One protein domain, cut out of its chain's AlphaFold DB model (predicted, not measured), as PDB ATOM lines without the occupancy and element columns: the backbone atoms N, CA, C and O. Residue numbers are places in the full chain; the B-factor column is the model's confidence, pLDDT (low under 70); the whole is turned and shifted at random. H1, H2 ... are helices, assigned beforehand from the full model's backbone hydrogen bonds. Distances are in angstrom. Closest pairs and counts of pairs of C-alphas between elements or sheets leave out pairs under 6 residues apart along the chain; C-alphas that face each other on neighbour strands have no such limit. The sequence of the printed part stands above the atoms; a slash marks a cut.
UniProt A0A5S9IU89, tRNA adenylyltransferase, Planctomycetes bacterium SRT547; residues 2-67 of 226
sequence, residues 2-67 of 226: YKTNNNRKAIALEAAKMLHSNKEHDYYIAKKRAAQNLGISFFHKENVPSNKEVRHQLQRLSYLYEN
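AT A GLANCE: This is residues 2 to 67 of the 226 residues of the protein "tRNA adenylyltransferase" of Planctomycetes bacterium SRT547 (UniProt A0A5S9IU89). Three helices pack at steep angles: the longest, H1, touches both of the others, with H2 and H3 each crossing it steeply, and a long loop, residues 38 to 50, joins H2 to H3. The printed part has 66 residues, with H1, H2 and H3 in that order, no named strand, and the class all helix. It is compact, with a radius of gyration of the C-alphas of 11.3 A, yet elongated, spanning 35 by 22 by 18 A.

HOW THE PARTS SIT: H1, residues 2 to 20, touches H2, residues 27 to 37, with its residues 11 to 19 alone; the closest C-alphas, of Ala 15 and Ala 30, are 4.7 A apart. They run opposite ways at a steep tilt of 62 degrees. H1 touches H3, residues 51 to 66, closest at the C-alphas of Ala 12 and Val 54, 4.6 A; they run the same way at a steep tilt of 53 degrees. H2 and H3 are close but not clearly touching, about perpendicular at 80 degrees; their closest C-alphas, of Tyr 27 and Asn 51, are 6.6 A apart. Every O i to N i+4 pair is within hydrogen-bond range in H2 and H3, and 14 of 15 in H1.

IN THESE COORDINATES: H1 begins at C-alpha 2 (58.232, 37.961, -7.814) and is 27.8 A long; H2 is 15.2 A. H3, 22.1 A, ends at C-alpha 66 (36.045, 62.873, -3.603).

THE WHOLE: The farthest C-alphas, of Phe 42 and Asn 67, are 36.4 A apart. The printed part has no cut; the link H2 to H3 is long. Residues 2 to 6, 41 to 43, 56, 60 and 63 to 67 have pLDDT under 70.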
ATOM      1  N   TYR A   2      58.815  36.818  -7.079       34.31
ATOM      2  CA  TYR A   2      58.232  37.961  -7.814       34.31
ATOM      3  C   TYR A   2      56.714  37.870  -8.073       34.31
ATOM      4  O   TYR A   2      55.969  38.805  -7.801       34.31
ATOM      5  N   LYS A   3      56.218  36.706  -8.513       46.12
ATOM      6  CA  LYS A   3      54.786  36.506  -8.822       46.12
ATOM      7  C   LYS A   3      53.867  36.611  -7.591       46.12
ATOM      8  O   LYS A   3      52.700  36.960  -7.710       46.12
ATOM      9  N   THR A   4      54.401  36.310  -6.408       53.38
ATOM     10  CA  THR A   4      53.660  36.271  -5.139       53.38
ATOM     11  C   THR A   4      53.426  37.671  -4.541       53.38
ATOM     12  O   THR A   4      52.335  37.958  -4.055       53.38
ATOM     13  N   ASN A   5      54.395  38.592  -4.648       56.53
ATOM     14  CA  ASN A   5      54.222  39.969  -4.153       56.53
ATOM     15  C   ASN A   5      53.236  40.776  -5.026       56.53
ATOM     16  O   ASN A   5      52.381  41.495  -4.518       56.53
ATOM     17  N   ASN A   6      53.293  40.561  -6.342       65.69
ATOM     18  CA  ASN A   6      52.373  41.146  -7.315       65.69
ATOM     19  C   ASN A   6      50.908  40.718  -7.046       65.69
ATOM     20  O   ASN A   6      50.032  41.558  -6.833       65.69
ATOM     21  N   ASN A   7      50.666  39.409  -6.888       79.25
ATOM     22  CA  ASN A   7      49.341  38.878  -6.549       79.25
ATOM     23  C   ASN A   7      48.766  39.476  -5.254       79.25
ATOM     24  O   ASN A   7      47.569  39.743  -5.179       79.25
ATOM     25  N   ARG A   8      49.603  39.701  -4.233       83.38
ATOM     26  CA  ARG A   8      49.174  40.283  -2.955       83.38
ATOM     27  C   ARG A   8      48.618  41.694  -3.108       83.38
ATOM     28  O   ARG A   8      47.560  41.990  -2.553       83.38
ATOM     29  N   LYS A   9      49.313  42.543  -3.864       75.62
ATOM     30  CA  LYS A   9      48.890  43.923  -4.133       75.62
ATOM     31  C   LYS A   9      47.637  43.967  -4.998       75.62
ATOM     32  O   LYS A   9      46.708  44.695  -4.662       75.62
ATOM     33  N   ALA A  10      47.567  43.125  -6.032       78.31
ATOM     34  CA  ALA A  10      46.385  43.014  -6.885       78.31
ATOM     35  C   ALA A  10      45.140  42.611  -6.078       78.31
ATOM     36  O   ALA A  10      44.092  43.247  -6.187       78.31
ATOM     37  N   ILE A  11      45.270  41.622  -5.183       87.06
ATOM     38  CA  ILE A  11      44.183  41.229  -4.275       87.06
ATOM     39  C   ILE A  11      43.809  42.384  -3.332       87.06
ATOM     40  O   ILE A  11      42.635  42.541  -3.007       87.06
ATOM     41  N   ALA A  12      44.779  43.183  -2.872       84.94
ATOM     42  CA  ALA A  12      44.511  44.293  -1.957       84.94
ATOM     43  C   ALA A  12      43.678  45.389  -2.625       84.94
ATOM     44  O   ALA A  12      42.729  45.886  -2.018       84.94
ATOM     45  N   LEU A  13      44.028  45.724  -3.867       81.12
ATOM     46  CA  LEU A  13      43.343  46.727  -4.668       81.12
ATOM     47  C   LEU A  13      41.928  46.278  -5.037       81.12
ATOM     48  O   LEU A  13      40.968  46.982  -4.750       81.12
ATOM     49  N   GLU A  14      41.784  45.075  -5.591       86.19
ATOM     50  CA  GLU A  14      40.483  44.529  -5.990       86.19
ATOM     51  C   GLU A  14      39.541  44.362  -4.778       86.19
ATOM     52  O   GLU A  14      38.344  44.623  -4.860       86.19
ATOM     53  N   ALA A  15      40.077  44.014  -3.601       90.75
ATOM     54  CA  ALA A  15      39.292  43.997  -2.368       90.75
ATOM     55  C   ALA A  15      38.866  45.406  -1.921       90.75
ATOM     56  O   ALA A  15      37.755  45.578  -1.421       90.75
ATOM     57  N   ALA A  16      39.738  46.406  -2.077       85.88
ATOM     58  CA  ALA A  16      39.433  47.789  -1.730       85.88
ATOM     59  C   ALA A  16      38.347  48.381  -2.633       85.88
ATOM     60  O   ALA A  16      37.434  49.014  -2.112       85.88
ATOM     61  N   LYS A  17      38.384  48.091  -3.936       82.69
ATOM     62  CA  LYS A  17      37.332  48.427  -4.906       82.69
ATOM     63  C   LYS A  17      35.957  47.924  -4.469       82.69
ATOM     64  O   LYS A  17      35.018  48.703  -4.323       82.69
ATOM     65  N   MET A  18      35.861  46.636  -4.123       90.31
ATOM     66  CA  MET A  18      34.610  46.028  -3.647       90.31
ATOM     67  C   MET A  18      34.074  46.666  -2.359       90.31
ATOM     68  O   MET A  18      32.857  46.791  -2.200       90.31
ATOM     69  N   LEU A  19      34.968  47.036  -1.436       89.81
ATOM     70  CA  LEU A  19      34.610  47.722  -0.193       89.81
ATOM     71  C   LEU A  19      34.185  49.174  -0.455       89.81
ATOM     72  O   LEU A  19      33.227  49.641   0.150       89.81
ATOM     73  N   HIS A  20      34.868  49.876  -1.364       89.19
ATOM     74  CA  HIS A  20      34.552  51.252  -1.745       89.19
ATOM     75  C   HIS A  20      33.176  51.338  -2.418       89.19
ATOM     76  O   HIS A  20      32.339  52.158  -2.050       89.19
ATOM     77  N   SER A  21      32.895  50.418  -3.344       84.94
ATOM     78  CA  SER A  21      31.642  50.368  -4.096       84.94
ATOM     79  C   SER A  21      30.468  49.746  -3.314       84.94
ATOM     80  O   SER A  21      29.436  49.444  -3.914       84.94
ATOM     81  N   ASN A  22      30.630  49.456  -2.014       86.44
ATOM     82  CA  ASN A  22      29.673  48.728  -1.160       86.44
ATOM     83  C   ASN A  22      29.196  47.364  -1.719       86.44
ATOM     84  O   ASN A  22      28.153  46.849  -1.310       86.44
ATOM     85  N   LYS A  23      29.947  46.747  -2.645       81.56
ATOM     86  CA  LYS A  23      29.677  45.374  -3.124       81.56
ATOM     87  C   LYS A  23      30.007  44.355  -2.028       81.56
ATOM     88  O   LYS A  23      29.376  43.302  -1.956       81.56
ATOM     89  N   GLU A  24      30.966  44.688  -1.166       90.56
ATOM     90  CA  GLU A  24      31.361  43.929   0.019       90.56
ATOM     91  C   GLU A  24      31.495  44.824   1.245       90.56
ATOM     92  O   GLU A  24      31.775  46.010   1.131       90.56
ATOM     93  N   HIS A  25      31.336  44.233   2.430       87.81
ATOM     94  CA  HIS A  25      31.466  44.946   3.713       87.81
ATOM     95  C   HIS A  25      32.481  44.282   4.655       87.81
ATOM     96  O   HIS A  25      32.903  44.873   5.648       87.81
ATOM     97  N   ASP A  26      32.893  43.051   4.343       94.44
ATOM     98  CA  ASP A  26      33.834  42.276   5.140       94.44
ATOM     99  C   ASP A  26      35.166  42.112   4.397       94.44
ATOM    100  O   ASP A  26      35.218  41.629   3.265       94.44
ATOM    101  N   TYR A  27      36.266  42.484   5.055       88.50
ATOM    102  CA  TYR A  27      37.612  42.431   4.473       88.50
ATOM    103  C   TYR A  27      38.035  41.013   4.079       88.50
ATOM    104  O   TYR A  27      38.781  40.835   3.117       88.50
ATOM    105  N   TYR A  28      37.636  39.995   4.841       90.88
ATOM    106  CA  TYR A  28      37.995  38.618   4.528       90.88
ATOM    107  C   TYR A  28      37.258  38.139   3.273       90.88
ATOM    108  O   TYR A  28      37.895  37.573   2.378       90.88
ATOM    109  N   ILE A  29      35.957  38.423   3.164       91.75
ATOM    110  CA  ILE A  29      35.159  38.101   1.974       91.75
ATOM    111  C   ILE A  29      35.661  38.869   0.748       91.75
ATOM    112  O   ILE A  29      35.891  38.242  -0.289       91.75
ATOM    113  N   ALA A  30      35.930  40.172   0.883       92.50
ATOM    114  CA  ALA A  30      36.450  41.013  -0.193       92.50
ATOM    115  C   ALA A  30      37.778  40.477  -0.745       92.50
ATOM    116  O   ALA A  30      37.901  40.247  -1.943       92.50
ATOM    117  N   LYS A  31      38.750  40.153   0.122       92.50
ATOM    118  CA  LYS A  31      40.031  39.572  -0.318       92.50
ATOM    119  C   LYS A  31      39.854  38.218  -1.000       92.50
ATOM    120  O   LYS A  31      40.535  37.930  -1.982       92.50
ATOM    121  N   LYS A  32      38.958  37.369  -0.488       90.12
ATOM    122  CA  LYS A  32      38.698  36.047  -1.071       90.12
ATOM    123  C   LYS A  32      38.098  36.162  -2.473       90.12
ATOM    124  O   LYS A  32      38.573  35.476  -3.373       90.12
ATOM    125  N   ARG A  33      37.090  37.022  -2.661       90.31
ATOM    126  CA  ARG A  33      36.478  37.278  -3.975       90.31
ATOM    127  C   ARG A  33      37.452  37.962  -4.929       90.31
ATOM    128  O   ARG A  33      37.553  37.537  -6.071       90.31
ATOM    129  N   ALA A  34      38.244  38.912  -4.442       90.00
ATOM    130  CA  ALA A  34      39.301  39.555  -5.214       90.00
ATOM    131  C   ALA A  34      40.284  38.543  -5.826       90.00
ATOM    132  O   ALA A  34      40.532  38.560  -7.027       90.00
ATOM    133  N   ALA A  35      40.788  37.585  -5.040       89.56
ATOM    134  CA  ALA A  35      41.662  36.544  -5.587       89.56
ATOM    135  C   ALA A  35      40.966  35.641  -6.616       89.56
ATOM    136  O   ALA A  35      41.607  35.203  -7.569       89.56
ATOM    137  N   GLN A  36      39.670  35.365  -6.440       88.31
ATOM    138  CA  GLN A  36      38.888  34.586  -7.403       88.31
ATOM    139  C   GLN A  36      38.718  35.335  -8.729       88.31
ATOM    140  O   GLN A  36      38.955  34.739  -9.778       88.31
ATOM    141  N   ASN A  37      38.382  36.628  -8.683       86.31
ATOM    142  CA  ASN A  37      38.261  37.489  -9.865       86.31
ATOM    143  C   ASN A  37      39.572  37.567 -10.654       86.31
ATOM    144  O   ASN A  37      39.566  37.536 -11.879       86.31
ATOM    145  N   LEU A  38      40.703  37.586  -9.947       82.38
ATOM    146  CA  LEU A  38      42.044  37.617 -10.533       82.38
ATOM    147  C   LEU A  38      42.531  36.242 -11.035       82.38
ATOM    148  O   LEU A  38      43.683  36.105 -11.443       82.38
ATOM    149  N   GLY A  39      41.695  35.197 -10.982       83.56
ATOM    150  CA  GLY A  39      42.054  33.845 -11.428       83.56
ATOM    151  C   GLY A  39      43.104  33.147 -10.552       83.56
ATOM    152  O   GLY A  39      43.734  32.180 -10.983       83.56
ATOM    153  N   ILE A  40      43.315  33.609  -9.316       79.75
ATOM    154  CA  ILE A  40      44.337  33.083  -8.407       79.75
ATOM    155  C   ILE A  40      43.774  31.851  -7.689       79.75
ATOM    156  O   ILE A  40      43.024  31.943  -6.718       79.75
ATOM    157  N   SER A  41      44.154  30.666  -8.174       63.53
ATOM    158  CA  SER A  41      43.566  29.383  -7.757       63.53
ATOM    159  C   SER A  41      43.871  28.976  -6.307       63.53
ATOM    160  O   SER A  41      43.148  28.155  -5.748       63.53
ATOM    161  N   PHE A  42      44.910  29.546  -5.681       63.88
ATOM    162  CA  PHE A  42      45.287  29.243  -4.297       63.88
ATOM    163  C   PHE A  42      45.633  30.498  -3.494       63.88
ATOM    164  O   PHE A  42      46.547  31.257  -3.822       63.88
ATOM    165  N   PHE A  43      44.925  30.659  -2.376       66.31
ATOM    166  CA  PHE A  43      45.084  31.732  -1.393       66.31
ATOM    167  C   PHE A  43      46.309  31.478  -0.492       66.31
ATOM    168  O   PHE A  43      46.201  31.366   0.730       66.31
ATOM    169  N   HIS A  44      47.483  31.285  -1.104       70.94
ATOM    170  CA  HIS A  44      48.737  31.092  -0.374       70.94
ATOM    171  C   HIS A  44      48.979  32.274   0.563       70.94
ATOM    172  O   HIS A  44      48.803  33.419   0.160       70.94
ATOM    173  N   LYS A  45      49.403  31.999   1.803       72.94
ATOM    174  CA  LYS A  45      49.530  32.996   2.882       72.94
ATOM    175  C   LYS A  45      50.350  34.229   2.479       72.94
ATOM    176  O   LYS A  45      50.042  35.328   2.920       72.94
ATOM    177  N   GLU A  46      51.362  34.053   1.637       73.56
ATOM    178  CA  GLU A  46      52.193  35.132   1.086       73.56
ATOM    179  C   GLU A  46      51.475  36.078   0.108       73.56
ATOM    180  O   GLU A  46      51.878  37.231  -0.001       73.56
ATOM    181  N   ASN A  47      50.397  35.626  -0.540       73.81
ATOM    182  CA  ASN A  47      49.579  36.411  -1.472       73.81
ATOM    183  C   ASN A  47      48.388  37.080  -0.784       73.81
ATOM    184  O   ASN A  47      47.636  37.798  -1.429       73.81
ATOM    185  N   VAL A  48      48.152  36.808   0.501       84.06
ATOM    186  CA  VAL A  48      46.990  37.351   1.204       84.06
ATOM    187  C   VAL A  48      47.353  38.712   1.785       84.06
ATOM    188  O   VAL A  48      48.165  38.768   2.713       84.06
ATOM    189  N   PRO A  49      46.741  39.809   1.312       84.62
ATOM    190  CA  PRO A  49      47.007  41.111   1.888       84.62
ATOM    191  C   PRO A  49      46.412  41.221   3.294       84.62
ATOM    192  O   PRO A  49      45.375  40.637   3.651       84.62
ATOM    193  N   SER A  50      47.091  41.999   4.125       87.94
ATOM    194  CA  SER A  50      46.596  42.425   5.424       87.94
ATOM    195  C   SER A  50      45.427  43.398   5.258       87.94
ATOM    196  O   SER A  50      45.257  44.042   4.224       87.94
ATOM    197  N   ASN A  51      44.621  43.555   6.309       89.62
ATOM    198  CA  ASN A  51      43.553  44.558   6.286       89.62
ATOM    199  C   ASN A  51      44.117  45.989   6.216       89.62
ATOM    200  O   ASN A  51      43.413  46.881   5.763       89.62
ATOM    201  N   LYS A  52      45.375  46.210   6.637       79.38
ATOM    202  CA  LYS A  52      46.059  47.503   6.497       79.38
ATOM    203  C   LYS A  52      46.303  47.827   5.023       79.38
ATOM    204  O   LYS A  52      45.945  48.914   4.597       79.38
ATOM    205  N   GLU A  53      46.832  46.876   4.254       80.88
ATOM    206  CA  GLU A  53      47.079  47.050   2.813       80.88
ATOM    207  C   GLU A  53      45.781  47.324   2.048       80.88
ATOM    208  O   GLU A  53      45.724  48.253   1.251       80.88
ATOM    209  N   VAL A  54      44.709  46.582   2.349       85.62
ATOM    210  CA  VAL A  54      43.384  46.841   1.753       85.62
ATOM    211  C   VAL A  54      42.852  48.217   2.165       85.62
ATOM    212  O   VAL A  54      42.316  48.943   1.337       85.62
ATOM    213  N   ARG A  55      43.014  48.614   3.434       81.00
ATOM    214  CA  ARG A  55      42.557  49.925   3.918       81.00
ATOM    215  C   ARG A  55      43.321  51.079   3.273       81.00
ATOM    216  O   ARG A  55      42.705  52.093   2.980       81.00
ATOM    217  N   HIS A  56      44.624  50.926   3.048       69.00
ATOM    218  CA  HIS A  56      45.428  51.920   2.338       69.00
ATOM    219  C   HIS A  56      44.887  52.140   0.920       69.00
ATOM    220  O   HIS A  56      44.629  53.274   0.527       69.00
ATOM    221  N   GLN A  57      44.610  51.053   0.191       76.62
ATOM    222  CA  GLN A  57      43.985  51.141  -1.132       76.62
ATOM    223  C   GLN A  57      42.576  51.757  -1.064       76.62
ATOM    224  O   GLN A  57      42.229  52.583  -1.898       76.62
ATOM    225  N   LEU A  58      41.787  51.437  -0.033       79.81
ATOM    226  CA  LEU A  58      40.449  52.008   0.165       79.81
ATOM    227  C   LEU A  58      40.487  53.523   0.420       79.81
ATOM    228  O   LEU A  58      39.693  54.258  -0.154       79.81
ATOM    229  N   GLN A  59      41.411  53.994   1.264       73.75
ATOM    230  CA  GLN A  59      41.601  55.425   1.523       73.75
ATOM    231  C   GLN A  59      42.019  56.173   0.257       73.75
ATOM    232  O   GLN A  59      41.527  57.273   0.014       73.75
ATOM    233  N   ARG A  60      42.879  55.557  -0.561       68.06
ATOM    234  CA  ARG A  60      43.281  56.101  -1.858       68.06
ATOM    235  C   ARG A  60      42.083  56.243  -2.803       68.06
ATOM    236  O   ARG A  60      41.876  57.335  -3.316       68.06
ATOM    237  N   LEU A  61      41.276  55.191  -2.965       73.56
ATOM    238  CA  LEU A  61      40.062  55.225  -3.795       73.56
ATOM    239  C   LEU A  61      39.084  56.311  -3.323       73.56
ATOM    240  O   LEU A  61      38.636  57.125  -4.122       73.56
ATOM    241  N   SER A  62      38.811  56.391  -2.016       76.00
ATOM    242  CA  SER A  62      37.940  57.433  -1.457       76.00
ATOM    243  C   SER A  62      38.434  58.847  -1.757       76.00
ATOM    244  O   SER A  62      37.643  59.690  -2.168       76.00
ATOM    245  N   TYR A  63      39.734  59.101  -1.610       65.31
ATOM    246  CA  TYR A  63      40.310  60.409  -1.907       65.31
ATOM    247  C   TYR A  63      40.179  60.791  -3.389       65.31
ATOM    248  O   TYR A  63      39.841  61.937  -3.693       65.31
ATOM    249  N   LEU A  64      40.412  59.837  -4.298       60.09
ATOM    250  CA  LEU A  64      40.300  60.043  -5.746       60.09
ATOM    251  C   LEU A  64      38.860  60.375  -6.159       60.09
ATOM    252  O   LEU A  64      38.631  61.366  -6.852       60.09
ATOM    253  N   TYR A  65      37.887  59.614  -5.653       63.00
ATOM    254  CA  TYR A  65      36.463  59.838  -5.917       63.00
ATOM    255  C   TYR A  65      35.941  61.172  -5.376       63.00
ATOM    256  O   TYR A  65      35.082  61.803  -5.991       63.00
ATOM    257  N   GLU A  66      36.445  61.608  -4.223       68.31
ATOM    258  CA  GLU A  66      36.045  62.873  -3.603       68.31
ATOM    259  C   GLU A  66      36.676  64.097  -4.292       68.31
ATOM    260  O   GLU A  66      36.141  65.199  -4.168       68.31
ATOM    261  N   ASN A  67      37.770  63.928  -5.054       53.56
ATOM    262  CA  ASN A  67      38.537  65.034  -5.647       53.56
ATOM    263  C   ASN A  67      38.833  64.870  -7.159       53.56
ATOM    264  O   ASN A  67      39.987  64.999  -7.583       53.56
TER     265      ASN A  67